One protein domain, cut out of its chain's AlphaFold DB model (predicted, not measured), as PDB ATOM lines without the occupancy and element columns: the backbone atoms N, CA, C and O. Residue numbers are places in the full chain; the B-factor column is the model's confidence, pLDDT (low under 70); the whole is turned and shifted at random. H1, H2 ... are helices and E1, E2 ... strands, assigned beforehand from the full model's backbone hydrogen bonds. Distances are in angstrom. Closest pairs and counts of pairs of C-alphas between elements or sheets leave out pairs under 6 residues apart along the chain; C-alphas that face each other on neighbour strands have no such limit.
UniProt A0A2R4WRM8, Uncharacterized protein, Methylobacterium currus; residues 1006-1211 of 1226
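Overview. This is residues 1006 to 1211 of the 1226 residues of an uncharacterized protein of Methylobacterium currus (UniProt A0A2R4WRM8). What does this model look like on first sight? It is one broad, twisted wall of nine antiparallel strands, with H1 and H3 over one face and much of the long unnamed stretches, residues 1107 to 1128 and 1133 to 1164, looped over the other. Residues 1110 to 1115 and 1166 to 1172 stick out. What is it built of? The printed part has 206 residues, with five named helices and nine named strands in the order H1 E1 E2 E3 H2 E4 H3 E5 E6 E7 H4 E8 E9 H5, and the sheet runs E5 E6 E8 E9 E4 E3 E2 E1 E7. The class is mixed, helices and strands, with under half of the residues in named elements; the whole is compact, with a radius of gyration of the C-alphas of 17.0 A and spans of 48 by 47 by 29 A.

Along the chain. Where do the first elements lie? H1 is residues 1007 to 1017, 15.3 A long, beginning with C-alpha 1007 at (-13.105, -39.783, 25.085). E1, residues 1020 to 1027, is 20.3 A long; E2, residues 1039 to 1045, 20.1 A; and E3, residues 1050 to 1056, 19.7 A. What follows them? H2 is residues 1058 to 1061, E4 is residues 1067 to 1073, 20.3 A long, and H3 is residues 1081 to 1092, 16.0 A long. E5 is residues 1097 to 1099, E6 residues 1102 to 1106, and E7 residues 1129 to 1132, beginning with C-alpha 1129 at (-20.389, -25.724, 13.158). How does the printed part close? H4 is residues 1165 to 1169, E8 is residues 1179 to 1184, 16.8 A long, and E9 is residues 1194 to 1201, 24.0 A long. H5, residues 1202 to 1210, ends with C-alpha 1210 at (-12.113, -43.907, 3.173).

Arrangement. How are the strands joined? E1, E2 and E3 form a meander, each strand the antiparallel neighbour of the one before, with N 1042 and O 1024 at 2.8 A and N 1052 and O 1043 at 2.9 A. On one side of E3 lies E4, with N 1069 and O 1053 at 2.9 A, then E9, with N 1197 and O 1070 at 2.8 A, E8, with N 1182 and O 1198 at 2.8 A, E6, with N 1103 and O 1183 at 2.8 A, and the edge strand E5, with N 1097 and O 1104 at 3.0 A. The other edge strand, E7, is beside E1, with N 1131 and O 1025 at 2.8 A. Where are H1 and H3? They lie on the same face of the sheet, in two layers, helices on one face of a sheet: H1 is over E3 and E2 at a height over the sheet of 9.6 A, and H3 is over E6 and E8 at 9.8 A. Their closest C-alphas to strands under them are Val 1014 and Val 1052, 7.4 A, and Tyr 1092 and Trp 1105, 6.2 A. What of the other helices? H5 only grazes the sheet, with residues 1202 to 1208, and is close to but not clearly touching H2, the C-alphas of Val 1208 and Arg 1060 being closest at 6.3 A; H2 and H4 are not on the sheet. In H1, H3, H4 and H5 every O i to N i+4 pair is within hydrogen-bond range, and H2 is too short for such a pair.

Size, cuts and confidence. How large is it? The two C-alphas farthest apart, of Arg 1113 and Gln 1134, are 52.1 A apart, and the printed part has no cut. Which links are long? They are E1 to E2, E6 to E7 and E7 to H4, with 11, 22 and 32 residues. Where is confidence low? The mean pLDDT of the printed part is 75.9, and 68 residues are under 70, among them residues 1107 to 1127 and 1155 to 1177.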
ATOM      1  N   ASP A1006     -10.773 -43.991  25.424       93.94
ATOM      2  CA  ASP A1006     -12.132 -43.466  25.543       93.94
ATOM      3  C   ASP A1006     -12.107 -41.937  25.691       93.94
ATOM      4  O   ASP A1006     -11.234 -41.372  26.356       93.94
ATOM      5  N   VAL A1007     -13.049 -41.249  25.047       93.56
ATOM      6  CA  VAL A1007     -13.105 -39.783  25.085       93.56
ATOM      7  C   VAL A1007     -13.348 -39.266  26.501       93.56
ATOM      8  O   VAL A1007     -12.722 -38.281  26.871       93.56
ATOM      9  N   ALA A1008     -14.155 -39.940  27.325       94.00
ATOM     10  CA  ALA A1008     -14.368 -39.535  28.715       94.00
ATOM     11  C   ALA A1008     -13.088 -39.680  29.554       94.00
ATOM     12  O   ALA A1008     -12.784 -38.830  30.390       94.00
ATOM     13  N   GLU A1009     -12.297 -40.724  29.296       96.00
ATOM     14  CA  GLU A1009     -10.991 -40.910  29.934       96.00
ATOM     15  C   GLU A1009      -9.999 -39.818  29.488       96.00
ATOM     16  O   GLU A1009      -9.301 -39.231  30.316       96.00
ATOM     17  N   ALA A1010      -9.977 -39.475  28.197       96.44
ATOM     18  CA  ALA A1010      -9.158 -38.380  27.678       96.44
ATOM     19  C   ALA A1010      -9.581 -37.014  28.246       96.44
ATOM     20  O   ALA A1010      -8.732 -36.193  28.584       96.44
ATOM     21  N   GLU A1011     -10.884 -36.774  28.387       96.12
ATOM     22  CA  GLU A1011     -11.437 -35.575  29.021       96.12
ATOM     23  C   GLU A1011     -10.989 -35.440  30.474       96.12
ATOM     24  O   GLU A1011     -10.568 -34.356  30.875       96.12
ATOM     25  N   ALA A1012     -11.024 -36.531  31.244       95.38
ATOM     26  CA  ALA A1012     -10.565 -36.538  32.630       95.38
ATOM     27  C   ALA A1012      -9.075 -36.166  32.736       95.38
ATOM     28  O   ALA A1012      -8.692 -35.375  33.601       95.38
ATOM     29  N   ILE A1013      -8.238 -36.654  31.810       95.69
ATOM     30  CA  ILE A1013      -6.826 -36.251  31.719       95.69
ATOM     31  C   ILE A1013      -6.711 -34.745  31.460       95.69
ATOM     32  O   ILE A1013      -5.973 -34.056  32.166       95.69
ATOM     33  N   VAL A1014      -7.454 -34.210  30.488       95.62
ATOM     34  CA  VAL A1014      -7.408 -32.778  30.152       95.62
ATOM     35  C   VAL A1014      -7.877 -31.912  31.325       95.62
ATOM     36  O   VAL A1014      -7.214 -30.927  31.643       95.62
ATOM     37  N   GLN A1015      -8.956 -32.304  32.006       94.88
ATOM     38  CA  GLN A1015      -9.485 -31.625  33.195       94.88
ATOM     39  C   GLN A1015      -8.499 -31.628  34.364       94.88
ATOM     40  O   GLN A1015      -8.388 -30.633  35.072       94.88
ATOM     41  N   SER A1016      -7.749 -32.716  34.554       93.00
ATOM     42  CA  SER A1016      -6.731 -32.783  35.608       93.00
ATOM     43  C   SER A1016      -5.509 -31.899  35.330       93.00
ATOM     44  O   SER A1016      -4.810 -31.494  36.255       93.00
ATOM     45  N   ALA A1017      -5.243 -31.598  34.055       90.94
ATOM     46  CA  ALA A1017      -4.035 -30.912  33.616       90.94
ATOM     47  C   ALA A1017      -4.196 -29.394  33.447       90.94
ATOM     48  O   ALA A1017      -3.188 -28.690  33.351       90.94
ATOM     49  N   MET A1018      -5.427 -28.882  33.359       92.94
ATOM     50  CA  MET A1018      -5.692 -27.446  33.256       92.94
ATOM     51  C   MET A1018      -7.079 -27.077  33.793       92.94
ATOM     52  O   MET A1018      -8.040 -27.818  33.610       92.94
ATOM     53  N   GLU A1019      -7.200 -25.882  34.378       94.19
ATOM     54  CA  GLU A1019      -8.507 -25.285  34.673       94.19
ATOM     55  C   GLU A1019      -9.200 -24.907  33.360       94.19
ATOM     56  O   GLU A1019      -8.722 -24.037  32.627       94.19
ATOM     57  N   ILE A1020     -10.307 -25.579  33.049       95.62
ATOM     58  CA  ILE A1020     -11.053 -25.394  31.801       95.62
ATOM     59  C   ILE A1020     -12.106 -24.305  31.993       95.62
ATOM     60  O   ILE A1020     -12.992 -24.447  32.830       95.62
ATOM     61  N   GLU A1021     -12.046 -23.263  31.172       94.69
ATOM     62  CA  GLU A1021     -13.044 -22.185  31.150       94.69
ATOM     63  C   GLU A1021     -14.100 -22.425  30.073       94.69
ATOM     64  O   GLU A1021     -15.298 -22.271  30.308       94.69
ATOM     65  N   HIS A1022     -13.669 -22.866  28.887       94.31
ATOM     66  CA  HIS A1022     -14.583 -23.139  27.782       94.31
ATOM     67  C   HIS A1022     -14.405 -24.550  27.236       94.31
ATOM     68  O   HIS A1022     -13.291 -25.016  26.985       94.31
ATOM     69  N   ARG A1023     -15.541 -25.206  26.992       96.00
ATOM     70  CA  ARG A1023     -15.647 -26.460  26.248       96.00
ATOM     71  C   ARG A1023     -16.409 -26.183  24.962       96.00
ATOM     72  O   ARG A1023     -17.574 -25.791  25.005       96.00
ATOM     73  N   LEU A1024     -15.742 -26.375  23.834       94.25
ATOM     74  CA  LEU A1024     -16.310 -26.194  22.507       94.25
ATOM     75  C   LEU A1024     -16.455 -27.541  21.812       94.25
ATOM     76  O   LEU A1024     -15.609 -28.417  21.960       94.25
ATOM     77  N   THR A1025     -17.498 -27.681  21.010       93.44
ATOM     78  CA  THR A1025     -17.758 -28.849  20.176       93.44
ATOM     79  C   THR A1025     -17.833 -28.410  18.725       93.44
ATOM     80  O   THR A1025     -18.525 -27.455  18.387       93.44
ATOM     81  N   LEU A1026     -17.114 -29.119  17.867       90.62
ATOM     82  CA  LEU A1026     -17.176 -29.003  16.424       90.62
ATOM     83  C   LEU A1026     -17.993 -30.172  15.878       90.62
ATOM     84  O   LEU A1026     -17.710 -31.326  16.206       90.62
ATOM     85  N   THR A1027     -18.991 -29.870  15.053       88.56
ATOM     86  CA  THR A1027     -19.784 -30.873  14.329       88.56
ATOM     87  C   THR A1027     -19.830 -30.553  12.828       88.56
ATOM     88  O   THR A1027     -19.882 -29.375  12.455       88.56
ATOM     89  N   PRO A1028     -19.811 -31.561  11.932       83.12
ATOM     90  CA  PRO A1028     -20.063 -31.340  10.516       83.12
ATOM     91  C   PRO A1028     -21.515 -30.892  10.299       83.12
ATOM     92  O   PRO A1028     -22.409 -31.299  11.047       83.12
ATOM     93  N   PRO A1029     -21.792 -30.130   9.230       80.19
ATOM     94  CA  PRO A1029     -23.147 -29.897   8.767       80.19
ATOM     95  C   PRO A1029     -23.829 -31.237   8.447       80.19
ATOM     96  O   PRO A1029     -23.182 -32.114   7.858       80.19
ATOM     97  N   PRO A1030     -25.124 -31.402   8.775       79.75
ATOM     98  CA  PRO A1030     -25.877 -32.606   8.439       79.75
ATOM     99  C   PRO A1030     -25.740 -32.965   6.953       79.75
ATOM    100  O   PRO A1030     -25.862 -32.098   6.090       79.75
ATOM    101  N   GLY A1031     -25.474 -34.238   6.652       73.00
ATOM    102  CA  GLY A1031     -25.333 -34.726   5.274       73.00
ATOM    103  C   GLY A1031     -24.000 -34.403   4.590       73.00
ATOM    104  O   GLY A1031     -23.814 -34.781   3.433       73.00
ATOM    105  N   SER A1032     -23.056 -33.747   5.276       66.00
ATOM    106  CA  SER A1032     -21.701 -33.581   4.741       66.00
ATOM    107  C   SER A1032     -21.030 -34.948   4.572       66.00
ATOM    108  O   SER A1032     -21.201 -35.815   5.436       66.00
ATOM    109  N   PRO A1033     -20.237 -35.163   3.504       64.12
ATOM    110  CA  PRO A1033     -19.380 -36.342   3.433       64.12
ATOM    111  C   PRO A1033     -18.481 -36.383   4.679       64.12
ATOM    112  O   PRO A1033     -18.196 -35.318   5.229       64.12
ATOM    113  N   PRO A1034     -18.037 -37.569   5.136       62.34
ATOM    114  CA  PRO A1034     -17.138 -37.682   6.281       62.34
ATOM    115  C   PRO A1034     -15.905 -36.811   6.034       62.34
ATOM    116  O   PRO A1034     -15.035 -37.124   5.219       62.34
ATOM    117  N   LEU A1035     -15.895 -35.657   6.696       63.81
ATOM    118  CA  LEU A1035     -14.834 -34.682   6.610       63.81
ATOM    119  C   LEU A1035     -13.888 -34.955   7.764       63.81
ATOM    120  O   LEU A1035     -14.261 -35.095   8.927       63.81
ATOM    121  N   ALA A1036     -12.627 -35.025   7.402       61.97
ATOM    122  CA  ALA A1036     -11.533 -35.136   8.327       61.97
ATOM    123  C   ALA A1036     -11.607 -34.037   9.403       61.97
ATOM    124  O   ALA A1036     -11.736 -32.864   9.059       61.97
ATOM    125  N   PHE A1037     -11.510 -34.415  10.684       71.00
ATOM    126  CA  PHE A1037     -11.597 -33.495  11.831       71.00
ATOM    127  C   PHE A1037     -12.935 -32.759  11.982       71.00
ATOM    128  O   PHE A1037     -12.999 -31.749  12.676       71.00
ATOM    129  N   ALA A1038     -14.008 -33.243  11.357       72.88
ATOM    130  CA  ALA A1038     -15.303 -32.583  11.463       72.88
ATOM    131  C   ALA A1038     -15.991 -32.776  12.820       72.88
ATOM    132  O   ALA A1038     -16.869 -31.989  13.163       72.88
ATOM    133  N   HIS A1039     -15.570 -33.777  13.594       87.00
ATOM    134  CA  HIS A1039     -15.973 -33.975  14.980       87.00
ATOM    135  C   HIS A1039     -14.775 -33.766  15.911       87.00
ATOM    136  O   HIS A1039     -13.795 -34.514  15.891       87.00
ATOM    137  N   ALA A1040     -14.840 -32.727  16.738       91.00
ATOM    138  CA  ALA A1040     -13.814 -32.455  17.736       91.00
ATOM    139  C   ALA A1040     -14.412 -31.789  18.973       91.00
ATOM    140  O   ALA A1040     -15.398 -31.062  18.887       91.00
ATOM    141  N   GLN A1041     -13.781 -32.002  20.120       93.81
ATOM    142  CA  GLN A1041     -14.023 -31.225  21.326       93.81
ATOM    143  C   GLN A1041     -12.768 -30.436  21.665       93.81
ATOM    144  O   GLN A1041     -11.676 -30.996  21.684       93.81
ATOM    145  N   VAL A1042     -12.913 -29.140  21.918       93.75
ATOM    146  CA  VAL A1042     -11.802 -28.266  22.288       93.75
ATOM    147  C   VAL A1042     -12.012 -27.725  23.686       93.75
ATOM    148  O   VAL A1042     -13.034 -27.112  23.981       93.75
ATOM    149  N   PHE A1043     -11.005 -27.913  24.523       95.25
ATOM    150  CA  PHE A1043     -10.938 -27.395  25.875       95.25
ATOM    151  C   PHE A1043     -10.007 -26.190  25.889       95.25
ATOM    152  O   PHE A1043      -8.890 -26.256  25.372       95.25
ATOM    153  N   VAL A1044     -10.479 -25.093  26.466       93.44
ATOM    154  CA  VAL A1044      -9.752 -23.829  26.570       93.44
ATOM    155  C   VAL A1044      -9.424 -23.575  28.032       93.44
ATOM    156  O   VAL A1044     -10.328 -23.606  28.869       93.44
ATOM    157  N   SER A1045      -8.150 -23.333  28.339       93.69
ATOM    158  CA  SER A1045      -7.737 -22.992  29.698       93.69
ATOM    159  C   SER A1045      -8.257 -21.615  30.117       93.69
ATOM    160  O   SER A1045      -8.417 -20.717  29.289       93.69
ATOM    161  N   LYS A1046      -8.477 -21.428  31.416       92.31
ATOM    162  CA  LYS A1046      -8.951 -20.169  32.015       92.31
ATOM    163  C   LYS A1046      -8.051 -18.963  31.795       92.31
ATOM    164  O   LYS A1046      -8.533 -17.845  31.668       92.31
ATOM    165  N   ASP A1047      -6.747 -19.183  31.707       88.62
ATOM    166  CA  ASP A1047      -5.783 -18.129  31.395       88.62
ATOM    167  C   ASP A1047      -5.668 -17.830  29.894       88.62
ATOM    168  O   ASP A1047      -4.869 -16.976  29.507       88.62
ATOM    169  N   LEU A1048      -6.435 -18.538  29.054       88.50
ATOM    170  CA  LEU A1048      -6.349 -18.487  27.601       88.50
ATOM    171  C   LEU A1048      -4.906 -18.671  27.113       88.50
ATOM    172  O   LEU A1048      -4.494 -17.994  26.189       88.50
ATOM    173  N   LYS A1049      -4.084 -19.523  27.730       88.38
ATOM    174  CA  LYS A1049      -2.726 -19.827  27.226       88.38
ATOM    175  C   LYS A1049      -2.605 -21.215  26.630       88.38
ATOM    176  O   LYS A1049      -1.584 -21.540  26.021       88.38
ATOM    177  N   GLN A1050      -3.635 -22.033  26.791       90.88
ATOM    178  CA  GLN A1050      -3.617 -23.414  26.373       90.88
ATOM    179  C   GLN A1050      -4.952 -23.825  25.765       90.88
ATOM    180  O   GLN A1050      -6.027 -23.553  26.300       90.88
ATOM    181  N   TYR A1051      -4.857 -24.559  24.660       92.44
ATOM    182  CA  TYR A1051      -5.990 -25.274  24.096       92.44
ATOM    183  C   TYR A1051      -5.660 -26.748  23.917       92.44
ATOM    184  O   TYR A1051      -4.533 -27.098  23.563       92.44
ATOM    185  N   VAL A1052      -6.652 -27.613  24.111       93.81
ATOM    186  CA  VAL A1052      -6.534 -29.046  23.831       93.81
ATOM    187  C   VAL A1052      -7.710 -29.480  22.972       93.81
ATOM    188  O   VAL A1052      -8.854 -29.313  23.374       93.81
ATOM    189  N   ALA A1053      -7.436 -30.028  21.794       93.31
ATOM    190  CA  ALA A1053      -8.426 -30.559  20.873       93.31
ATOM    191  C   ALA A1053      -8.411 -32.091  20.914       93.31
ATOM    192  O   ALA A1053      -7.394 -32.702  20.596       93.31
ATOM    193  N   LEU A1054      -9.537 -32.708  21.262       93.94
ATOM    194  CA  LEU A1054      -9.788 -34.141  21.135       93.94
ATOM    195  C   LEU A1054     -10.623 -34.380  19.881       93.94
ATOM    196  O   LEU A1054     -11.786 -33.985  19.807       93.94
ATOM    197  N   VAL A1055     -10.027 -35.010  18.880       90.38
ATOM    198  CA  VAL A1055     -10.689 -35.327  17.615       90.38
ATOM    199  C   VAL A1055     -11.284 -36.715  17.716       90.38
ATOM    200  O   VAL A1055     -10.600 -37.674  18.087       90.38
ATOM    201  N   THR A1056     -12.547 -36.823  17.337       88.81
ATOM    202  CA  THR A1056     -13.311 -38.062  17.406       88.81
ATOM    203  C   THR A1056     -14.056 -38.271  16.096       88.81
ATOM    204  O   THR A1056     -14.115 -37.394  15.243       88.81
ATOM    205  N   GLU A1057     -14.612 -39.461  15.914       85.06
ATOM    206  CA  GLU A1057     -15.666 -39.686  14.927       85.06
ATOM    207  C   GLU A1057     -16.635 -40.672  15.567       85.06
ATOM    208  O   GLU A1057     -16.425 -41.882  15.440       85.06
ATOM    209  N   PRO A1058     -17.609 -40.212  16.370       82.31
ATOM    210  CA  PRO A1058     -18.406 -41.097  17.218       82.31
ATOM    211  C   PRO A1058     -19.050 -42.243  16.431       82.31
ATOM    212  O   PRO A1058     -19.054 -43.380  16.898       82.31
ATOM    213  N   SER A1059     -19.483 -41.959  15.198       78.12
ATOM    214  CA  SER A1059     -20.137 -42.920  14.307       78.12
ATOM    215  C   SER A1059     -19.226 -44.058  13.821       78.12
ATOM    216  O   SER A1059     -19.724 -45.135  13.501       78.12
ATOM    217  N   ARG A1060     -17.900 -43.851  13.780       76.06
ATOM    218  CA  ARG A1060     -16.926 -44.817  13.221       76.06
ATOM    219  C   ARG A1060     -15.886 -45.315  14.223       76.06
ATOM    220  O   ARG A1060     -15.376 -46.418  14.082       76.06
ATOM    221  N   SER A1061     -15.562 -44.511  15.229       78.38
ATOM    222  CA  SER A1061     -14.543 -44.808  16.247       78.38
ATOM    223  C   SER A1061     -15.117 -45.411  17.530       78.38
ATOM    224  O   SER A1061     -14.347 -45.850  18.382       78.38
ATOM    225  N   GLY A1062     -16.448 -45.417  17.689       82.62
ATOM    226  CA  GLY A1062     -17.104 -45.864  18.919       82.62
ATOM    227  C   GLY A1062     -16.780 -44.976  20.122       82.62
ATOM    228  O   GLY A1062     -16.622 -45.492  21.221       82.62
ATOM    229  N   GLY A1063     -16.617 -43.664  19.907       85.88
ATOM    230  CA  GLY A1063     -16.292 -42.713  20.977       85.88
ATOM    231  C   GLY A1063     -14.828 -42.745  21.426       85.88
ATOM    232  O   GLY A1063     -14.539 -42.446  22.579       85.88
ATOM    233  N   ARG A1064     -13.898 -43.105  20.532       89.12
ATOM    234  CA  ARG A1064     -12.457 -43.151  20.826       89.12
ATOM    235  C   ARG A1064     -11.714 -41.953  20.242       89.12
ATOM    236  O   ARG A1064     -12.086 -41.429  19.191       89.12
ATOM    237  N   VAL A1065     -10.625 -41.554  20.898       91.44
ATOM    238  CA  VAL A1065      -9.755 -40.464  20.431       91.44
ATOM    239  C   VAL A1065      -8.987 -40.891  19.180       91.44
ATOM    240  O   VAL A1065      -8.211 -41.847  19.206       91.44
ATOM    241  N   LEU A1066      -9.183 -40.157  18.086       87.25
ATOM    242  CA  LEU A1066      -8.527 -40.396  16.794       87.25
ATOM    243  C   LEU A1066      -7.295 -39.519  16.585       87.25
ATOM    244  O   LEU A1066      -6.329 -39.926  15.938       87.25
ATOM    245  N   ALA A1067      -7.339 -38.310  17.135       90.12
ATOM    246  CA  ALA A1067      -6.203 -37.414  17.208       90.12
ATOM    247  C   ALA A1067      -6.338 -36.500  18.422       90.12
ATOM    248  O   ALA A1067      -7.445 -36.198  18.869       90.12
ATOM    249  N   VAL A1068      -5.207 -36.024  18.922       92.62
ATOM    250  CA  VAL A1068      -5.152 -35.005  19.966       92.62
ATOM    251  C   VAL A1068      -4.221 -33.886  19.528       92.62
ATOM    252  O   VAL A1068      -3.105 -34.135  19.077       92.62
ATOM    253  N   GLY A1069      -4.697 -32.652  19.631       91.56
ATOM    254  CA  GLY A1069      -3.916 -31.443  19.418       91.56
ATOM    255  C   GLY A1069      -3.776 -30.682  20.722       91.56
ATOM    256  O   GLY A1069      -4.737 -30.569  21.474       91.56
ATOM    257  N   ARG A1070      -2.603 -30.126  20.993       92.19
ATOM    258  CA  ARG A1070      -2.386 -29.189  22.087       92.19
ATOM    259  C   ARG A1070      -1.700 -27.947  21.565       92.19
ATOM    260  O   ARG A1070      -0.668 -28.024  20.908       92.19
ATOM    261  N   TYR A1071      -2.264 -26.805  21.900       89.94
ATOM    262  CA  TYR A1071      -1.708 -25.502  21.601       89.94
ATOM    263  C   TYR A1071      -1.235 -24.851  22.895       89.94
ATOM    264  O   TYR A1071      -1.983 -24.840  23.871       89.94
ATOM    265  N   LEU A1072      -0.014 -24.316  22.903       90.06
ATOM    266  CA  LEU A1072       0.560 -23.581  24.028       90.06
ATOM    267  C   LEU A1072       1.021 -22.198  23.582       90.06
ATOM    268  O   LEU A1072       1.721 -22.052  22.580       90.06
ATOM    269  N   PHE A1073       0.690 -21.194  24.384       87.25
ATOM    270  CA  PHE A1073       1.105 -19.815  24.197       87.25
ATOM    271  C   PHE A1073       1.791 -19.291  25.458       87.25
ATOM    272  O   PHE A1073       1.234 -19.346  26.551       87.25
ATOM    273  N   GLY A1074       3.002 -18.759  25.302       82.31
ATOM    274  CA  GLY A1074       3.754 -18.165  26.408       82.31
ATOM    275  C   GLY A1074       4.224 -16.731  26.152       82.31
ATOM    276  O   GLY A1074       4.695 -16.077  27.081       82.31
ATOM    277  N   GLY A1075       4.085 -16.226  24.922       80.06
ATOM    278  CA  GLY A1075       4.701 -14.973  24.483       80.06
ATOM    279  C   GLY A1075       6.166 -15.157  24.072       80.06
ATOM    280  O   GLY A1075       6.803 -16.161  24.390       80.06
ATOM    281  N   MET A1076       6.712 -14.200  23.316       73.56
ATOM    282  CA  MET A1076       8.057 -14.301  22.734       73.56
ATOM    283  C   MET A1076       9.142 -14.602  23.781       73.56
ATOM    284  O   MET A1076       9.374 -13.816  24.696       73.56
ATOM    285  N   GLY A1077       9.848 -15.725  23.609       73.69
ATOM    286  CA  GLY A1077      10.917 -16.160  24.513       73.69
ATOM    287  C   GLY A1077      10.462 -17.020  25.693       73.69
ATOM    288  O   GLY A1077      11.306 -17.405  26.498       73.69
ATOM    289  N   ALA A1078       9.172 -17.355  25.790       79.62
ATOM    290  CA  ALA A1078       8.675 -18.282  26.806       79.62
ATOM    291  C   ALA A1078       9.162 -19.721  26.600       79.62
ATOM    292  O   ALA A1078       9.308 -20.462  27.572       79.62
ATOM    293  N   PHE A1079       9.448 -20.099  25.352       82.25
ATOM    294  CA  PHE A1079      10.028 -21.389  25.017       82.25
ATOM    295  C   PHE A1079      11.491 -21.203  24.607       82.25
ATOM    296  O   PHE A1079      11.798 -20.583  23.582       82.25
ATOM    297  N   ASP A1080      12.405 -21.762  25.404       81.44
ATOM    298  CA  ASP A1080      13.763 -22.032  24.940       81.44
ATOM    299  C   ASP A1080      13.669 -23.179  23.935       81.44
ATOM    300  O   ASP A1080      13.399 -24.324  24.301       81.44
ATOM    301  N   LEU A1081      13.869 -22.854  22.658       80.56
ATOM    302  CA  LEU A1081      13.720 -23.800  21.563       80.56
ATOM    303  C   LEU A1081      14.584 -25.048  21.765       80.56
ATOM    304  O   LEU A1081      14.150 -26.148  21.449       80.56
ATOM    305  N   ARG A1082      15.790 -24.912  22.325       79.31
ATOM    306  CA  ARG A1082      16.680 -26.055  22.535       79.31
ATOM    307  C   ARG A1082      16.117 -26.999  23.590       79.31
ATOM    308  O   ARG A1082      16.122 -28.205  23.379       79.31
ATOM    309  N   GLN A1083      15.641 -26.454  24.707       79.88
ATOM    310  CA  GLN A1083      15.051 -27.253  25.785       79.88
ATOM    311  C   GLN A1083      13.736 -27.892  25.345       79.88
ATOM    312  O   GLN A1083      13.506 -29.067  25.614       79.88
ATOM    313  N   LEU A1084      12.908 -27.138  24.618       83.69
ATOM    314  CA  LEU A1084      11.659 -27.627  24.050       83.69
ATOM    315  C   LEU A1084      11.908 -28.794  23.087       83.69
ATOM    316  O   LEU A1084      11.293 -29.847  23.228       83.69
ATOM    317  N   MET A1085      12.836 -28.629  22.142       84.69
ATOM    318  CA  MET A1085      13.176 -29.679  21.182       84.69
ATOM    319  C   MET A1085      13.761 -30.911  21.870       84.69
ATOM    320  O   MET A1085      13.375 -32.020  21.523       84.69
ATOM    321  N   GLN A1086      14.626 -30.729  22.875       83.00
ATOM    322  CA  GLN A1086      15.163 -31.846  23.653       83.00
ATOM    323  C   GLN A1086      14.046 -32.614  24.370       83.00
ATOM    324  O   GLN A1086      13.993 -33.832  24.270       83.00
ATOM    325  N   ALA A1087      13.115 -31.917  25.026       82.56
ATOM    326  CA  ALA A1087      12.005 -32.555  25.732       82.56
ATOM    327  C   ALA A1087      11.063 -33.327  24.787       82.56
ATOM    328  O   ALA A1087      10.566 -34.398  25.138       82.56
ATOM    329  N   LEU A1088      10.819 -32.798  23.583       86.19
ATOM    330  CA  LEU A1088      10.025 -33.482  22.560       86.19
ATOM    331  C   LEU A1088      10.762 -34.696  21.981       86.19
ATOM    332  O   LEU A1088      10.141 -35.744  21.811       86.19
ATOM    333  N   ASP A1089      12.068 -34.587  21.737       83.94
ATOM    334  CA  ASP A1089      12.901 -35.694  21.254       83.94
ATOM    335  C   ASP A1089      13.040 -36.809  22.299       83.94
ATOM    336  O   ASP A1089      12.937 -37.988  21.961       83.94
ATOM    337  N   ASP A1090      13.205 -36.460  23.577       81.94
ATOM    338  CA  ASP A1090      13.271 -37.430  24.674       81.94
ATOM    339  C   ASP A1090      11.967 -38.234  24.783       81.94
ATOM    340  O   ASP A1090      11.991 -39.433  25.068       81.94
ATOM    341  N   LYS A1091      10.816 -37.595  24.519       82.38
ATOM    342  CA  LYS A1091       9.502 -38.244  24.598       82.38
ATOM    343  C   LYS A1091       9.130 -39.031  23.341       82.38
ATOM    344  O   LYS A1091       8.596 -40.134  23.449       82.38
ATOM    345  N   TYR A1092       9.333 -38.450  22.163       83.31
ATOM    346  CA  TYR A1092       8.822 -38.981  20.894       83.31
ATOM    347  C   TYR A1092       9.899 -39.638  20.019       83.31
ATOM    348  O   TYR A1092       9.582 -40.190  18.962       83.31
ATOM    349  N   GLY A1093      11.154 -39.637  20.470       83.06
ATOM    350  CA  GLY A1093      12.306 -40.211  19.780       83.06
ATOM    351  C   GLY A1093      13.162 -39.162  19.067       83.06
ATOM    352  O   GLY A1093      12.749 -38.031  18.833       83.06
ATOM    353  N   SER A1094      14.382 -39.545  18.691       70.38
ATOM    354  CA  SER A1094      15.343 -38.628  18.075       70.38
ATOM    355  C   SER A1094      14.985 -38.284  16.624       70.38
ATOM    356  O   SER A1094      14.801 -39.167  15.785       70.38
ATOM    357  N   HIS A1095      15.000 -36.979  16.333       56.44
ATOM    358  CA  HIS A1095      14.974 -36.353  15.006       56.44
ATOM    359  C   HIS A1095      13.618 -36.272  14.307       56.44
ATOM    360  O   HIS A1095      13.299 -37.103  13.447       56.44
ATOM    361  N   PRO A1096      12.877 -35.176  14.533       62.16
ATOM    362  CA  PRO A1096      11.759 -34.872  13.684       62.16
ATOM    363  C   PRO A1096      12.226 -34.560  12.267       62.16
ATOM    364  O   PRO A1096      13.202 -33.829  12.048       62.16
ATOM    365  N   LEU A1097      11.473 -35.031  11.275       65.94
ATOM    366  CA  LEU A1097      11.548 -34.417   9.956       65.94
ATOM    367  C   LEU A1097      11.225 -32.929  10.126       65.94
ATOM    368  O   LEU A1097      10.172 -32.583  10.654       65.94
ATOM    369  N   THR A1098      12.141 -32.062   9.704       70.69
ATOM    370  CA  THR A1098      11.966 -30.612   9.789       70.69
ATOM    371  C   THR A1098      11.627 -30.064   8.410       70.69
ATOM    372  O   THR A1098      12.403 -30.245   7.472       70.69
ATOM    373  N   ILE A1099      10.467 -29.419   8.294       65.69
ATOM    374  CA  ILE A1099      10.041 -28.667   7.108       65.69
ATOM    375  C   ILE A1099       9.585 -27.303   7.620       65.69
ATOM    376  O   ILE A1099       8.564 -27.213   8.298       65.69
ATOM    377  N   ASP A1100      10.362 -26.257   7.356       77.19
ATOM    378  CA  ASP A1100      10.122 -24.904   7.873       77.19
ATOM    379  C   ASP A1100       9.936 -24.890   9.410       77.19
ATOM    380  O   ASP A1100      10.798 -25.360  10.159       77.19
ATOM    381  N   ASN A1101       8.790 -24.397   9.892       77.88
ATOM    382  CA  ASN A1101       8.408 -24.344  11.308       77.88
ATOM    383  C   ASN A1101       7.737 -25.639  11.808       77.88
ATOM    384  O   ASN A1101       7.204 -25.660  12.912       77.88
ATOM    385  N   LEU A1102       7.709 -26.711  11.008       78.56
ATOM    386  CA  LEU A1102       7.090 -27.992  11.362       78.56
ATOM    387  C   LEU A1102       8.148 -29.036  11.726       78.56
ATOM    388  O   LEU A1102       9.235 -29.087  11.141       78.56
ATOM    389  N   ARG A1103       7.823 -29.870  12.710       83.50
ATOM    390  CA  ARG A1103       8.637 -30.965  13.240       83.50
ATOM    391  C   ARG A1103       7.767 -32.220  13.298       83.50
ATOM    392  O   ARG A1103       6.680 -32.151  13.855       83.50
ATOM    393  N   TYR A1104       8.208 -33.347  12.738       81.50
ATOM    394  CA  TYR A1104       7.415 -34.584  12.715       81.50
ATOM    395  C   TYR A1104       8.119 -35.786  13.348       81.50
ATOM    396  O   TYR A1104       9.158 -36.191  12.832       81.50
ATOM    397  N   TRP A1105       7.517 -36.422  14.356       83.25
ATOM    398  CA  TRP A1105       7.983 -37.686  14.940       83.25
ATOM    399  C   TRP A1105       7.056 -38.835  14.531       83.25
ATOM    400  O   TRP A1105       5.839 -38.692  14.539       83.25
ATOM    401  N   GLY A1106       7.613 -39.989  14.166       71.12
ATOM    402  CA  GLY A1106       6.827 -41.075  13.562       71.12
ATOM    403  C   GLY A1106       6.505 -40.838  12.077       71.12
ATOM    404  O   GLY A1106       6.803 -39.793  11.505       71.12
ATOM    405  N   GLY A1107       5.973 -41.857  11.395       60.31
ATOM    406  CA  GLY A1107       5.611 -41.782   9.970       60.31
ATOM    407  C   GLY A1107       6.715 -42.090   8.941       60.31
ATOM    408  O   GLY A1107       6.462 -42.030   7.739       60.31
ATOM    409  N   SER A1108       7.925 -42.481   9.356       47.81
ATOM    410  CA  SER A1108       8.976 -42.942   8.433       47.81
ATOM    411  C   SER A1108       9.024 -44.472   8.362       47.81
ATOM    412  O   SER A1108       9.508 -45.128   9.281       47.81
ATOM    413  N   ARG A1109       8.592 -45.069   7.239       43.50
ATOM    414  CA  ARG A1109       9.204 -46.336   6.796       43.50
ATOM    415  C   ARG A1109      10.340 -45.994   5.843       43.50
ATOM    416  O   ARG A1109      10.126 -45.663   4.682       43.50
ATOM    417  N   THR A1110      11.551 -46.125   6.364       43.28
ATOM    418  CA  THR A1110      12.808 -46.160   5.622       43.28
ATOM    419  C   THR A1110      12.719 -47.123   4.436       43.28
ATOM    420  O   THR A1110      12.621 -48.337   4.632       43.28
ATOM    421  N   GLY A1111      12.795 -46.603   3.208       37.72
ATOM    422  CA  GLY A1111      13.068 -47.421   2.024       37.72
ATOM    423  C   GLY A1111      12.439 -46.935   0.720       37.72
ATOM    424  O   GLY A1111      11.411 -47.459   0.308       37.72
ATOM    425  N   GLY A1112      13.107 -46.019   0.013       33.69
ATOM    426  CA  GLY A1112      12.887 -45.803  -1.424       33.69
ATOM    427  C   GLY A1112      12.991 -44.342  -1.854       33.69
ATOM    428  O   GLY A1112      12.398 -43.474  -1.234       33.69
ATOM    429  N   ARG A1113      13.732 -44.087  -2.941       40.34
ATOM    430  CA  ARG A1113      14.183 -42.786  -3.499       40.34
ATOM    431  C   ARG A1113      13.092 -41.775  -3.924       40.34
ATOM    432  O   ARG A1113      13.393 -40.812  -4.618       40.34
ATOM    433  N   THR A1114      11.859 -41.951  -3.473       40.19
ATOM    434  CA  THR A1114      10.766 -40.975  -3.536       40.19
ATOM    435  C   THR A1114      10.156 -40.916  -2.138       40.19
ATOM    436  O   THR A1114       9.130 -41.544  -1.880       40.19
ATOM    437  N   GLU A1115      10.844 -40.268  -1.197       42.50
ATOM    438  CA  GLU A1115      10.367 -40.137   0.183       42.50
ATOM    439  C   GLU A1115       9.184 -39.163   0.217       42.50
ATOM    440  O   GLU A1115       9.311 -37.976   0.499       42.50
ATOM    441  N   GLN A1116       8.010 -39.685  -0.128       47.06
ATOM    442  CA  GLN A1116       6.728 -39.106   0.230       47.06
ATOM    443  C   GLN A1116       6.597 -39.275   1.739       47.06
ATOM    444  O   GLN A1116       6.205 -40.330   2.235       47.06
ATOM    445  N   HIS A1117       7.041 -38.261   2.470       51.09
ATOM    446  CA  HIS A1117       6.771 -38.154   3.892       51.09
ATOM    447  C   HIS A1117       5.255 -38.099   4.089       51.09
ATOM    448  O   HIS A1117       4.539 -37.517   3.270       51.09
ATOM    449  N   CYS A1118       4.764 -38.721   5.153       53.84
ATOM    450  CA  CYS A1118       3.352 -38.679   5.502       53.84
ATOM    451  C   CYS A1118       3.061 -37.278   6.012       53.84
ATOM    452  O   CYS A1118       3.238 -36.963   7.186       53.84
ATOM    453  N   PHE A1119       2.760 -36.401   5.062       52.34
ATOM    454  CA  PHE A1119       2.610 -34.990   5.312       52.34
ATOM    455  C   PHE A1119       1.241 -34.775   5.930       52.34
ATOM    456  O   PHE A1119       0.225 -34.734   5.241       52.34
ATOM    457  N   VAL A1120       1.221 -34.654   7.250       55.34
ATOM    458  CA  VAL A1120       0.092 -34.051   7.936       55.34
ATOM    459  C   VAL A1120       0.197 -32.553   7.668       55.34
ATOM    460  O   VAL A1120       0.990 -31.845   8.295       55.34
ATOM    461  N   ALA A1121      -0.545 -32.096   6.663       51.31
ATOM    462  CA  ALA A1121      -0.702 -30.678   6.391       51.31
ATOM    463  C   ALA A1121      -1.477 -30.050   7.549       51.31
ATOM    464  O   ALA A1121      -2.469 -30.612   8.011       51.31
ATOM    465  N   ILE A1122      -1.014 -28.898   8.018       53.62
ATOM    466  CA  ILE A1122      -1.691 -28.135   9.057       53.62
ATOM    467  C   ILE A1122      -2.321 -26.902   8.387       53.62
ATOM    468  O   ILE A1122      -1.614 -26.113   7.763       53.62
ATOM    469  N   GLY A1123      -3.648 -26.767   8.430       55.59
ATOM    470  CA  GLY A1123      -4.431 -25.746   7.731       55.59
ATOM    471  C   GLY A1123      -5.747 -25.414   8.443       55.59
ATOM    472  O   GLY A1123      -6.087 -26.008   9.455       55.59
ATOM    473  N   GLY A1124      -6.494 -24.430   7.938       55.44
ATOM    474  CA  GLY A1124      -7.773 -24.029   8.539       55.44
ATOM    475  C   GLY A1124      -8.908 -25.013   8.234       55.44
ATOM    476  O   GLY A1124      -9.021 -25.501   7.109       55.44
ATOM    477  N   LEU A1125      -9.776 -25.267   9.216       60.22
ATOM    478  CA  LEU A1125     -11.046 -25.967   9.003       60.22
ATOM    479  C   LEU A1125     -12.023 -25.046   8.268       60.22
ATOM    480  O   LEU A1125     -12.294 -23.942   8.733       60.22
ATOM    481  N   SER A1126     -12.577 -25.492   7.141       51.81
ATOM    482  CA  SER A1126     -13.436 -24.641   6.306       51.81
ATOM    483  C   SER A1126     -14.933 -24.966   6.360       51.81
ATOM    484  O   SER A1126     -15.675 -24.354   5.600       51.81
ATOM    485  N   ALA A1127     -15.405 -25.917   7.184       63.09
ATOM    486  CA  ALA A1127     -16.781 -26.414   7.014       63.09
ATOM    487  C   ALA A1127     -17.548 -26.934   8.252       63.09
ATOM    488  O   ALA A1127     -18.590 -27.534   8.046       63.09
ATOM    489  N   GLY A1128     -17.111 -26.743   9.505       76.38
ATOM    490  CA  GLY A1128     -17.842 -27.255  10.687       76.38
ATOM    491  C   GLY A1128     -18.585 -26.182  11.498       76.38
ATOM    492  O   GLY A1128     -18.171 -25.024  11.514       76.38
ATOM    493  N   LYS A1129     -19.668 -26.570  12.193       86.88
ATOM    494  CA  LYS A1129     -20.389 -25.724  13.158       86.88
ATOM    495  C   LYS A1129     -19.763 -25.872  14.542       86.88
ATOM    496  O   LYS A1129     -19.642 -26.985  15.054       86.88
ATOM    497  N   TRP A1130     -19.416 -24.744  15.150       89.75
ATOM    498  CA  TRP A1130     -18.903 -24.674  16.512       89.75
ATOM    499  C   TRP A1130     -20.019 -24.355  17.499       89.75
ATOM    500  O   TRP A1130     -20.816 -23.450  17.257       89.75
ATOM    501  N   THR A1131     -20.055 -25.066  18.621       92.81
ATOM    502  CA  THR A1131     -20.968 -24.781  19.731       92.81
ATOM    503  C   THR A1131     -20.257 -24.859  21.080       92.81
ATOM    504  O   THR A1131     -19.378 -25.697  21.259       92.81
ATOM    505  N   ASP A1132     -20.631 -24.020  22.040       93.56
ATOM    506  CA  ASP A1132     -20.227 -24.133  23.444       93.56
ATOM    507  C   ASP A1132     -20.945 -25.305  24.152       93.56
ATOM    508  O   ASP A1132     -21.723 -26.049  23.542       93.56
ATOM    509  N   ALA A1133     -20.694 -25.479  25.453       90.19
ATOM    510  CA  ALA A1133     -21.347 -26.501  26.274       90.19
ATOM    511  C   ALA A1133     -22.879 -26.331  26.374       90.19
ATOM    512  O   ALA A1133     -23.573 -27.278  26.736       90.19
ATOM    513  N   GLN A1134     -23.408 -25.149  26.046       92.69
ATOM    514  CA  GLN A1134     -24.836 -24.831  26.013       92.69
ATOM    515  C   GLN A1134     -25.431 -24.926  24.593       92.69
ATOM    516  O   GLN A1134     -26.605 -24.615  24.400       92.69
ATOM    517  N   GLY A1135     -24.652 -25.347  23.591       91.31
ATOM    518  CA  GLY A1135     -25.106 -25.477  22.205       91.31
ATOM    519  C   GLY A1135     -25.130 -24.166  21.404       91.31
ATOM    520  O   GLY A1135     -25.649 -24.154  20.286       91.31
ATOM    521  N   ARG A1136     -24.581 -23.067  21.935       93.56
ATOM    522  CA  ARG A1136     -24.546 -21.741  21.286       93.56
ATOM    523  C   ARG A1136     -23.254 -21.545  20.506       93.56
ATOM    524  O   ARG A1136     -22.227 -22.103  20.871       93.56
ATOM    525  N   GLU A1137     -23.275 -20.731  19.457       89.19
ATOM    526  CA  GLU A1137     -22.047 -20.379  18.736       89.19
ATOM    527  C   GLU A1137     -21.105 -19.566  19.650       89.19
ATOM    528  O   GLU A1137     -21.554 -18.592  20.260       89.19
ATOM    529  N   PRO A1138     -19.829 -19.963  19.807       86.56
ATOM    530  CA  PRO A1138     -18.919 -19.299  20.736       86.56
ATOM    531  C   PRO A1138     -18.421 -17.949  20.199       86.56
ATOM    532  O   PRO A1138     -18.141 -17.800  19.009       86.56
ATOM    533  N   ASP A1139     -18.216 -16.979  21.095       86.75
ATOM    534  CA  ASP A1139     -17.541 -15.721  20.761       86.75
ATOM    535  C   ASP A1139     -16.025 -15.945  20.619       86.75
ATOM    536  O   ASP A1139     -15.255 -15.861  21.575       86.75
ATOM    537  N   PHE A1140     -15.572 -16.223  19.396       82.88
ATOM    538  CA  PHE A1140     -14.148 -16.409  19.103       82.88
ATOM    539  C   PHE A1140     -13.284 -15.168  19.381       82.88
ATOM    540  O   PHE A1140     -12.069 -15.304  19.545       82.88
ATOM    541  N   GLY A1141     -13.878 -13.969  19.441       79.81
ATOM    542  CA  GLY A1141     -13.174 -12.747  19.823       79.81
ATOM    543  C   GLY A1141     -12.705 -12.812  21.273       79.81
ATOM    544  O   GLY A1141     -11.529 -12.575  21.543       79.81
ATOM    545  N   ALA A1142     -13.589 -13.245  22.175       81.62
ATOM    546  CA  ALA A1142     -13.274 -13.468  23.586       81.62
ATOM    547  C   ALA A1142     -12.259 -14.605  23.808       81.62
ATOM    548  O   ALA A1142     -11.547 -14.620  24.806       81.62
ATOM    549  N   LEU A1143     -12.147 -15.530  22.850       81.81
ATOM    550  CA  LEU A1143     -11.203 -16.649  22.890       81.81
ATOM    551  C   LEU A1143      -9.872 -16.356  22.182       81.81
ATOM    552  O   LEU A1143      -9.097 -17.283  21.961       81.81
ATOM    553  N   THR A1144      -9.605 -15.116  21.764       76.06
ATOM    554  CA  THR A1144      -8.381 -14.747  21.030       76.06
ATOM    555  C   THR A1144      -7.184 -14.581  21.972       76.06
ATOM    556  O   THR A1144      -7.293 -13.933  23.008       76.06
ATOM    557  N   LEU A1145      -6.017 -15.113  21.585       69.12
ATOM    558  CA  LEU A1145      -4.769 -15.032  22.357       69.12
ATOM    559  C   LEU A1145      -4.086 -13.661  22.192       69.12
ATOM    560  O   LEU A1145      -3.615 -13.353  21.088       69.12
ATOM    561  N   PRO A1146      -3.950 -12.841  23.250       61.94
ATOM    562  CA  PRO A1146      -3.227 -11.576  23.159       61.94
ATOM    563  C   PRO A1146      -1.730 -11.830  22.921       61.94
ATOM    564  O   PRO A1146      -1.048 -12.400  23.768       61.94
ATOM    565  N   GLY A1147      -1.200 -11.389  21.776       64.69
ATOM    566  CA  GLY A1147       0.236 -11.471  21.469       64.69
ATOM    567  C   GLY A1147       0.696 -12.728  20.723       64.69
ATOM    568  O   GLY A1147       1.904 -12.940  20.606       64.69
ATOM    569  N   SER A1148      -0.227 -13.542  20.195       67.25
ATOM    570  CA  SER A1148       0.117 -14.611  19.246       67.25
ATOM    571  C   SER A1148       0.811 -14.046  18.003       67.25
ATOM    572  O   SER A1148       0.333 -13.091  17.386       67.25
ATOM    573  N   VAL A1149       1.932 -14.655  17.614       59.19
ATOM    574  CA  VAL A1149       2.773 -14.195  16.495       59.19
ATOM    575  C   VAL A1149       2.108 -14.454  15.136       59.19
ATOM    576  O   VAL A1149       2.405 -13.769  14.161       59.19
ATOM    577  N   ALA A1150       1.165 -15.399  15.081       58.62
ATOM    578  CA  ALA A1150       0.418 -15.770  13.880       58.62
ATOM    579  C   ALA A1150      -1.031 -15.230  13.823       58.62
ATOM    580  O   ALA A1150      -1.780 -15.579  12.904       58.62
ATOM    581  N   ASN A1151      -1.418 -14.322  14.735       61.19
ATOM    582  CA  ASN A1151      -2.739 -13.668  14.769       61.19
ATOM    583  C   ASN A1151      -3.932 -14.654  14.821       61.19
ATOM    584  O   ASN A1151      -4.935 -14.469  14.120       61.19
ATOM    585  N   TRP A1152      -3.835 -15.719  15.622       65.31
ATOM    586  CA  TRP A1152      -4.902 -16.716  15.760       65.31
ATOM    587  C   TRP A1152      -6.112 -16.172  16.554       65.31
ATOM    588  O   TRP A1152      -5.974 -15.693  17.676       65.31
ATOM    589  N   ARG A1153      -7.316 -16.285  15.979       61.69
ATOM    590  CA  ARG A1153      -8.633 -15.936  16.549       61.69
ATOM    591  C   ARG A1153      -9.300 -17.139  17.221       61.69
ATOM    592  O   ARG A1153     -10.302 -17.666  16.734       61.69
ATOM    593  N   GLY A1154      -8.685 -17.626  18.291       70.56
ATOM    594  CA  GLY A1154      -9.208 -18.739  19.080       70.56
ATOM    595  C   GLY A1154      -9.261 -20.085  18.336       70.56
ATOM    596  O   GLY A1154      -8.643 -20.249  17.276       70.56
ATOM    597  N   PRO A1155     -10.003 -21.069  18.878       69.62
ATOM    598  CA  PRO A1155      -9.957 -22.456  18.425       69.62
ATOM    599  C   PRO A1155     -10.257 -22.719  16.951       69.62
ATOM    600  O   PRO A1155      -9.592 -23.551  16.343       69.62
ATOM    601  N   ALA A1156     -11.187 -21.984  16.337       68.31
ATOM    602  CA  ALA A1156     -11.516 -22.154  14.916       68.31
ATOM    603  C   ALA A1156     -10.346 -21.806  13.988       68.31
ATOM    604  O   ALA A1156     -10.242 -22.324  12.878       68.31
ATOM    605  N   SER A1157      -9.457 -20.931  14.452       66.56
ATOM    606  CA  SER A1157      -8.286 -20.528  13.698       66.56
ATOM    607  C   SER A1157      -7.066 -21.380  13.990       66.56
ATOM    608  O   SER A1157      -6.118 -21.231  13.242       66.56
ATOM    609  N   MET A1158      -7.068 -22.248  15.015       68.56
ATOM    610  CA  MET A1158      -5.896 -23.062  15.345       68.56
ATOM    611  C   MET A1158      -5.318 -23.737  14.098       68.56
ATOM    612  O   MET A1158      -6.054 -24.045  13.161       68.56
ATOM    613  N   PRO A1159      -4.004 -23.981  14.062       62.38
ATOM    614  CA  PRO A1159      -3.406 -24.759  12.997       62.38
ATOM    615  C   PRO A1159      -3.917 -26.209  13.152       62.38
ATOM    616  O   PRO A1159      -3.306 -27.028  13.837       62.38
ATOM    617  N   TRP A1160      -5.092 -26.492  12.578       68.88
ATOM    618  CA  TRP A1160      -5.741 -27.799  12.551       68.88
ATOM    619  C   TRP A1160      -4.999 -28.690  11.584       68.88
ATOM    620  O   TRP A1160      -4.558 -28.246  10.530       68.88
ATOM    621  N   MET A1161      -4.885 -29.973  11.885       59.03
ATOM    622  CA  MET A1161      -4.511 -30.905  10.830       59.03
ATOM    623  C   MET A1161      -5.590 -30.843   9.734       59.03
ATOM    624  O   MET A1161      -6.781 -30.880  10.020       59.03
ATOM    625  N   GLY A1162      -5.196 -30.694   8.477       54.53
ATOM    626  CA  GLY A1162      -6.106 -30.559   7.348       54.53
ATOM    627  C   GLY A1162      -5.573 -31.335   6.159       54.53
ATOM    628  O   GLY A1162      -4.674 -30.869   5.472       54.53
ATOM    629  N   LEU A1163      -6.136 -32.508   5.880       50.09
ATOM    630  CA  LEU A1163      -5.827 -33.261   4.665       50.09
ATOM    631  C   LEU A1163      -6.903 -32.971   3.614       50.09
ATOM    632  O   LEU A1163      -8.046 -33.408   3.739       50.09
ATOM    633  N   ARG A1164      -6.557 -32.224   2.557       47.41
ATOM    634  CA  ARG A1164      -7.455 -32.010   1.410       47.41
ATOM    635  C   ARG A1164      -7.558 -33.294   0.594       47.41
ATOM    636  O   ARG A1164      -6.745 -33.545  -0.292       47.41
ATOM    637  N   LEU A1165      -8.581 -34.099   0.874       42.66
ATOM    638  CA  LEU A1165      -8.805 -35.399   0.233       42.66
ATOM    639  C   LEU A1165      -8.758 -35.325  -1.310       42.66
ATOM    640  O   LEU A1165      -8.166 -36.190  -1.948       42.66
ATOM    641  N   ALA A1166      -9.290 -34.252  -1.904       45.31
ATOM    642  CA  ALA A1166      -9.347 -34.061  -3.356       45.31
ATOM    643  C   ALA A1166      -7.975 -33.843  -4.029       45.31
ATOM    644  O   ALA A1166      -7.775 -34.267  -5.167       45.31
ATOM    645  N   GLU A1167      -7.018 -33.205  -3.348       45.53
ATOM    646  CA  GLU A1167      -5.667 -32.999  -3.891       45.53
ATOM    647  C   GLU A1167      -4.846 -34.296  -3.826       45.53
ATOM    648  O   GLU A1167      -4.084 -34.581  -4.745       45.53
ATOM    649  N   PHE A1168      -5.066 -35.136  -2.811       50.47
ATOM    650  CA  PHE A1168      -4.337 -36.398  -2.627       50.47
ATOM    651  C   PHE A1168      -4.916 -37.584  -3.426       50.47
ATOM    652  O   PHE A1168      -4.144 -38.399  -3.939       50.47
ATOM    653  N   GLN A1169      -6.241 -37.652  -3.634       46.94
ATOM    654  CA  GLN A1169      -6.883 -38.630  -4.535       46.94
ATOM    655  C   GLN A1169      -6.379 -38.513  -5.971       46.94
ATOM    656  O   GLN A1169      -6.192 -39.528  -6.642       46.94
ATOM    657  N   LYS A1170      -6.072 -37.292  -6.421       45.47
ATOM    658  CA  LYS A1170      -5.608 -37.010  -7.785       45.47
ATOM    659  C   LYS A1170      -4.251 -37.643  -8.123       45.47
ATOM    660  O   LYS A1170      -3.947 -37.805  -9.301       45.47
ATOM    661  N   PHE A1171      -3.453 -38.018  -7.116       42.19
ATOM    662  CA  PHE A1171      -2.105 -38.565  -7.307       42.19
ATOM    663  C   PHE A1171      -1.942 -40.040  -6.894       42.19
ATOM    664  O   PHE A1171      -0.870 -40.602  -7.107       42.19
ATOM    665  N   GLY A1172      -2.963 -40.691  -6.321       43.56
ATOM    666  CA  GLY A1172      -2.875 -42.107  -5.917       43.56
ATOM    667  C   GLY A1172      -1.859 -42.391  -4.797       43.56
ATOM    668  O   GLY A1172      -1.321 -43.493  -4.716       43.56
ATOM    669  N   LEU A1173      -1.570 -41.401  -3.940       50.09
ATOM    670  CA  LEU A1173      -0.462 -41.423  -2.967       50.09
ATOM    671  C   LEU A1173      -0.884 -41.738  -1.519       50.09
ATOM    672  O   LEU A1173      -0.226 -41.302  -0.577       50.09
ATOM    673  N   TYR A1174      -1.968 -42.485  -1.300       55.91
ATOM    674  CA  TYR A1174      -2.383 -42.854   0.058       55.91
ATOM    675  C   TYR A1174      -1.517 -43.983   0.616       55.91
ATOM    676  O   TYR A1174      -1.481 -45.081   0.057       55.91
ATOM    677  N   ARG A1175      -0.828 -43.742   1.738       57.38
ATOM    678  CA  ARG A1175      -0.141 -44.793   2.500       57.38
ATOM    679  C   ARG A1175      -0.366 -44.610   3.995       57.38
ATOM    680  O   ARG A1175      -0.266 -43.506   4.510       57.38
ATOM    681  N   ASP A1176      -0.647 -45.724   4.663       66.06
ATOM    682  CA  ASP A1176      -0.700 -45.858   6.117       66.06
ATOM    683  C   ASP A1176       0.714 -45.738   6.716       66.06
ATOM    684  O   ASP A1176       1.629 -46.528   6.403       66.06
ATOM    685  N   CYS A1177       0.862 -44.746   7.594       65.88
ATOM    686  CA  CYS A1177       2.107 -44.400   8.261       65.88
ATOM    687  C   CYS A1177       2.068 -44.621   9.776       65.88
ATOM    688  O   CYS A1177       3.055 -44.319  10.446       65.88
ATOM    689  N   GLY A1178       0.974 -45.186  10.295       77.88
ATOM    690  CA  GLY A1178       0.724 -45.352  11.722       77.88
ATOM    691  C   GLY A1178       0.651 -44.023  12.491       77.88
ATOM    692  O   GLY A1178       0.325 -42.981  11.901       77.88
ATOM    693  N   PRO A1179       0.961 -44.054  13.801       80.31
ATOM    694  CA  PRO A1179       1.038 -42.872  14.648       80.31
ATOM    695  C   PRO A1179       2.107 -41.881  14.178       80.31
ATOM    696  O   PRO A1179       3.258 -42.245  13.920       80.31
ATOM    697  N   ALA A1180       1.719 -40.615  14.103       82.00
ATOM    698  CA  ALA A1180       2.572 -39.488  13.782       82.00
ATOM    699  C   ALA A1180       2.304 -38.340  14.757       82.00
ATOM    700  O   ALA A1180       1.162 -38.055  15.120       82.00
ATOM    701  N   VAL A1181       3.376 -37.670  15.154       85.00
ATOM    702  CA  VAL A1181       3.360 -36.433  15.920       85.00
ATOM    703  C   VAL A1181       3.827 -35.317  15.005       85.00
ATOM    704  O   VAL A1181       4.846 -35.470  14.342       85.00
ATOM    705  N   ALA A1182       3.115 -34.200  14.977       84.75
ATOM    706  CA  ALA A1182       3.504 -32.999  14.254       84.75
ATOM    707  C   ALA A1182       3.506 -31.811  15.217       84.75
ATOM    708  O   ALA A1182       2.464 -31.489  15.782       84.75
ATOM    709  N   ALA A1183       4.645 -31.148  15.397       86.62
ATOM    710  CA  ALA A1183       4.734 -29.895  16.129       86.62
ATOM    711  C   ALA A1183       4.997 -28.722  15.180       86.62
ATOM    712  O   ALA A1183       5.928 -28.757  14.381       86.62
ATOM    713  N   TRP A1184       4.184 -27.678  15.281       86.56
ATOM    714  CA  TRP A1184       4.392 -26.379  14.661       86.56
ATOM    715  C   TRP A1184       4.975 -25.417  15.695       86.56
ATOM    716  O   TRP A1184       4.355 -25.167  16.729       86.56
ATOM    717  N   ILE A1185       6.171 -24.904  15.421       86.19
ATOM    718  CA  ILE A1185       6.958 -24.064  16.323       86.19
ATOM    719  C   ILE A1185       7.472 -22.866  15.509       86.19
ATOM    720  O   ILE A1185       8.513 -22.973  14.860       86.19
ATOM    721  N   PRO A1186       6.736 -21.741  15.444       77.75
ATOM    722  CA  PRO A1186       7.203 -20.543  14.755       77.75
ATOM    723  C   PRO A1186       8.376 -19.902  15.511       77.75
ATOM    724  O   PRO A1186       8.257 -19.528  16.680       77.75
ATOM    725  N   GLU A1187       9.514 -19.762  14.831       79.88
ATOM    726  CA  GLU A1187      10.751 -19.227  15.410       79.88
ATOM    727  C   GLU A1187      11.022 -17.786  14.948       79.88
ATOM    728  O   GLU A1187      10.948 -17.475  13.760       79.88
ATOM    729  N   ILE A1188      11.411 -16.908  15.881       64.50
ATOM    730  CA  ILE A1188      12.004 -15.595  15.582       64.50
ATOM    731  C   ILE A1188      13.285 -15.465  16.413       64.50
ATOM    732  O   ILE A1188      13.243 -15.488  17.643       64.50
ATOM    733  N   ASN A1189      14.438 -15.349  15.746       67.12
ATOM    734  CA  ASN A1189      15.764 -15.243  16.376       67.12
ATOM    735  C   ASN A1189      16.070 -16.367  17.394       67.12
ATOM    736  O   ASN A1189      16.628 -16.118  18.462       67.12
ATOM    737  N   GLY A1190      15.676 -17.610  17.083       71.38
ATOM    738  CA  GLY A1190      15.921 -18.784  17.934       71.38
ATOM    739  C   GLY A1190      15.059 -18.857  19.201       71.38
ATOM    740  O   GLY A1190      15.328 -19.675  20.080       71.38
ATOM    741  N   ARG A1191      14.032 -18.007  19.313       70.19
ATOM    742  CA  ARG A1191      13.035 -18.026  20.387       70.19
ATOM    743  C   ARG A1191      11.667 -18.357  19.798       70.19
ATOM    744  O   ARG A1191      11.304 -17.809  18.758       70.19
ATOM    745  N   ALA A1192      10.910 -19.214  20.480       79.50
ATOM    746  CA  ALA A1192       9.520 -19.497  20.138       79.50
ATOM    747  C   ALA A1192       8.596 -18.850  21.177       79.50
ATOM    748  O   ALA A1192       8.892 -18.847  22.378       79.50
ATOM    749  N   GLY A1193       7.508 -18.237  20.707       82.38
ATOM    750  CA  GLY A1193       6.487 -17.629  21.568       82.38
ATOM    751  C   GLY A1193       5.220 -18.467  21.734       82.38
ATOM    752  O   GLY A1193       4.428 -18.236  22.649       82.38
ATOM    753  N   GLU A1194       5.047 -19.455  20.861       88.12
ATOM    754  CA  GLU A1194       3.904 -20.358  20.809       88.12
ATOM    755  C   GLU A1194       4.310 -21.687  20.172       88.12
ATOM    756  O   GLU A1194       5.314 -21.756  19.459       88.12
ATOM    757  N   MET A1195       3.539 -22.739  20.437       88.44
ATOM    758  CA  MET A1195       3.680 -24.024  19.764       88.44
ATOM    759  C   MET A1195       2.318 -24.704  19.615       88.44
ATOM    760  O   MET A1195       1.448 -24.575  20.478       88.44
ATOM    761  N   ALA A1196       2.161 -25.504  18.569       88.25
ATOM    762  CA  ALA A1196       1.082 -26.477  18.458       88.25
ATOM    763  C   ALA A1196       1.692 -27.864  18.300       88.25
ATOM    764  O   ALA A1196       2.576 -28.026  17.472       88.25
ATOM    765  N   ILE A1197       1.227 -28.859  19.042       88.81
ATOM    766  CA  ILE A1197       1.624 -30.256  18.882       88.81
ATOM    767  C   ILE A1197       0.395 -31.116  18.632       88.81
ATOM    768  O   ILE A1197      -0.604 -31.009  19.332       88.81
ATOM    769  N   TRP A1198       0.470 -31.978  17.632       88.88
ATOM    770  CA  TRP A1198      -0.580 -32.904  17.247       88.88
ATOM    771  C   TRP A1198      -0.053 -34.323  17.307       88.88
ATOM    772  O   TRP A1198       1.051 -34.571  16.846       88.88
ATOM    773  N   LEU A1199      -0.853 -35.248  17.821       89.06
ATOM    774  CA  LEU A1199      -0.648 -36.689  17.743       89.06
ATOM    775  C   LEU A1199      -1.846 -37.293  17.004       89.06
ATOM    776  O   LEU A1199      -2.992 -37.060  17.388       89.06
ATOM    777  N   VAL A1200      -1.593 -38.058  15.944       86.31
ATOM    778  CA  VAL A1200      -2.620 -38.675  15.091       86.31
ATOM    779  C   VAL A1200      -2.192 -40.058  14.632       86.31
ATOM    780  O   VAL A1200      -1.025 -40.270  14.321       86.31
ATOM    781  N   ASP A1201      -3.133 -40.994  14.534       81.56
ATOM    782  CA  ASP A1201      -2.900 -42.260  13.844       81.56
ATOM    783  C   ASP A1201      -3.399 -42.109  12.414       81.56
ATOM    784  O   ASP A1201      -4.602 -42.122  12.142       81.56
ATOM    785  N   THR A1202      -2.455 -41.933  11.491       74.81
ATOM    786  CA  THR A1202      -2.771 -41.721  10.079       74.81
ATOM    787  C   THR A1202      -3.525 -42.903   9.478       74.81
ATOM    788  O   THR A1202      -4.339 -42.690   8.586       74.81
ATOM    789  N   LYS A1203      -3.328 -44.129   9.986       75.88
ATOM    790  CA  LYS A1203      -4.074 -45.306   9.537       75.88
ATOM    791  C   LYS A1203      -5.534 -45.202   9.922       75.88
ATOM    792  O   LYS A1203      -6.403 -45.273   9.061       75.88
ATOM    793  N   VAL A1204      -5.788 -45.061  11.219       74.81
ATOM    794  CA  VAL A1204      -7.145 -45.057  11.769       74.81
ATOM    795  C   VAL A1204      -7.917 -43.885  11.177       74.81
ATOM    796  O   VAL A1204      -9.065 -44.025  10.774       74.81
ATOM    797  N   TYR A1205      -7.248 -42.747  11.036       72.81
ATOM    798  CA  TYR A1205      -7.783 -41.578  10.368       72.81
ATOM    799  C   TYR A1205      -8.147 -41.838   8.895       72.81
ATOM    800  O   TYR A1205      -9.230 -41.454   8.457       72.81
ATOM    801  N   ILE A1206      -7.283 -42.516   8.128       72.31
ATOM    802  CA  ILE A1206      -7.583 -42.907   6.741       72.31
ATOM    803  C   ILE A1206      -8.772 -43.863   6.708       72.31
ATOM    804  O   ILE A1206      -9.716 -43.605   5.968       72.31
ATOM    805  N   ASP A1207      -8.771 -44.910   7.534       73.06
ATOM    806  CA  ASP A1207      -9.855 -45.895   7.599       73.06
ATOM    807  C   ASP A1207     -11.200 -45.205   7.908       73.06
ATOM    808  O   ASP A1207     -12.224 -45.509   7.293       73.06
ATOM    809  N   VAL A1208     -11.185 -44.195   8.784       69.75
ATOM    810  CA  VAL A1208     -12.349 -43.369   9.124       69.75
ATOM    811  C   VAL A1208     -12.831 -42.507   7.956       69.75
ATOM    812  O   VAL A1208     -14.030 -42.274   7.867       69.75
ATOM    813  N   ILE A1209     -11.979 -42.066   7.031       66.25
ATOM    814  CA  ILE A1209     -12.394 -41.209   5.902       66.25
ATOM    815  C   ILE A1209     -12.732 -42.028   4.654       66.25
ATOM    816  O   ILE A1209     -13.678 -41.708   3.937       66.25
ATOM    817  N   THR A1210     -11.970 -43.088   4.384       68.31
ATOM    818  CA  THR A1210     -12.113 -43.907   3.173       68.31
ATOM    819  C   THR A1210     -13.012 -45.121   3.363       68.31
ATOM    820  O   THR A1210     -13.405 -45.735   2.375       68.31
ATOM    821  N   GLY A1211     -13.327 -45.493   4.608       68.00
ATOM    822  CA  GLY A1211     -14.192 -46.630   4.896       68.00
ATOM    823  C   GLY A1211     -15.576 -46.463   4.252       68.00
ATOM    824  O   GLY A1211     -16.133 -45.354   4.311       68.00
TER     825      GLY A1211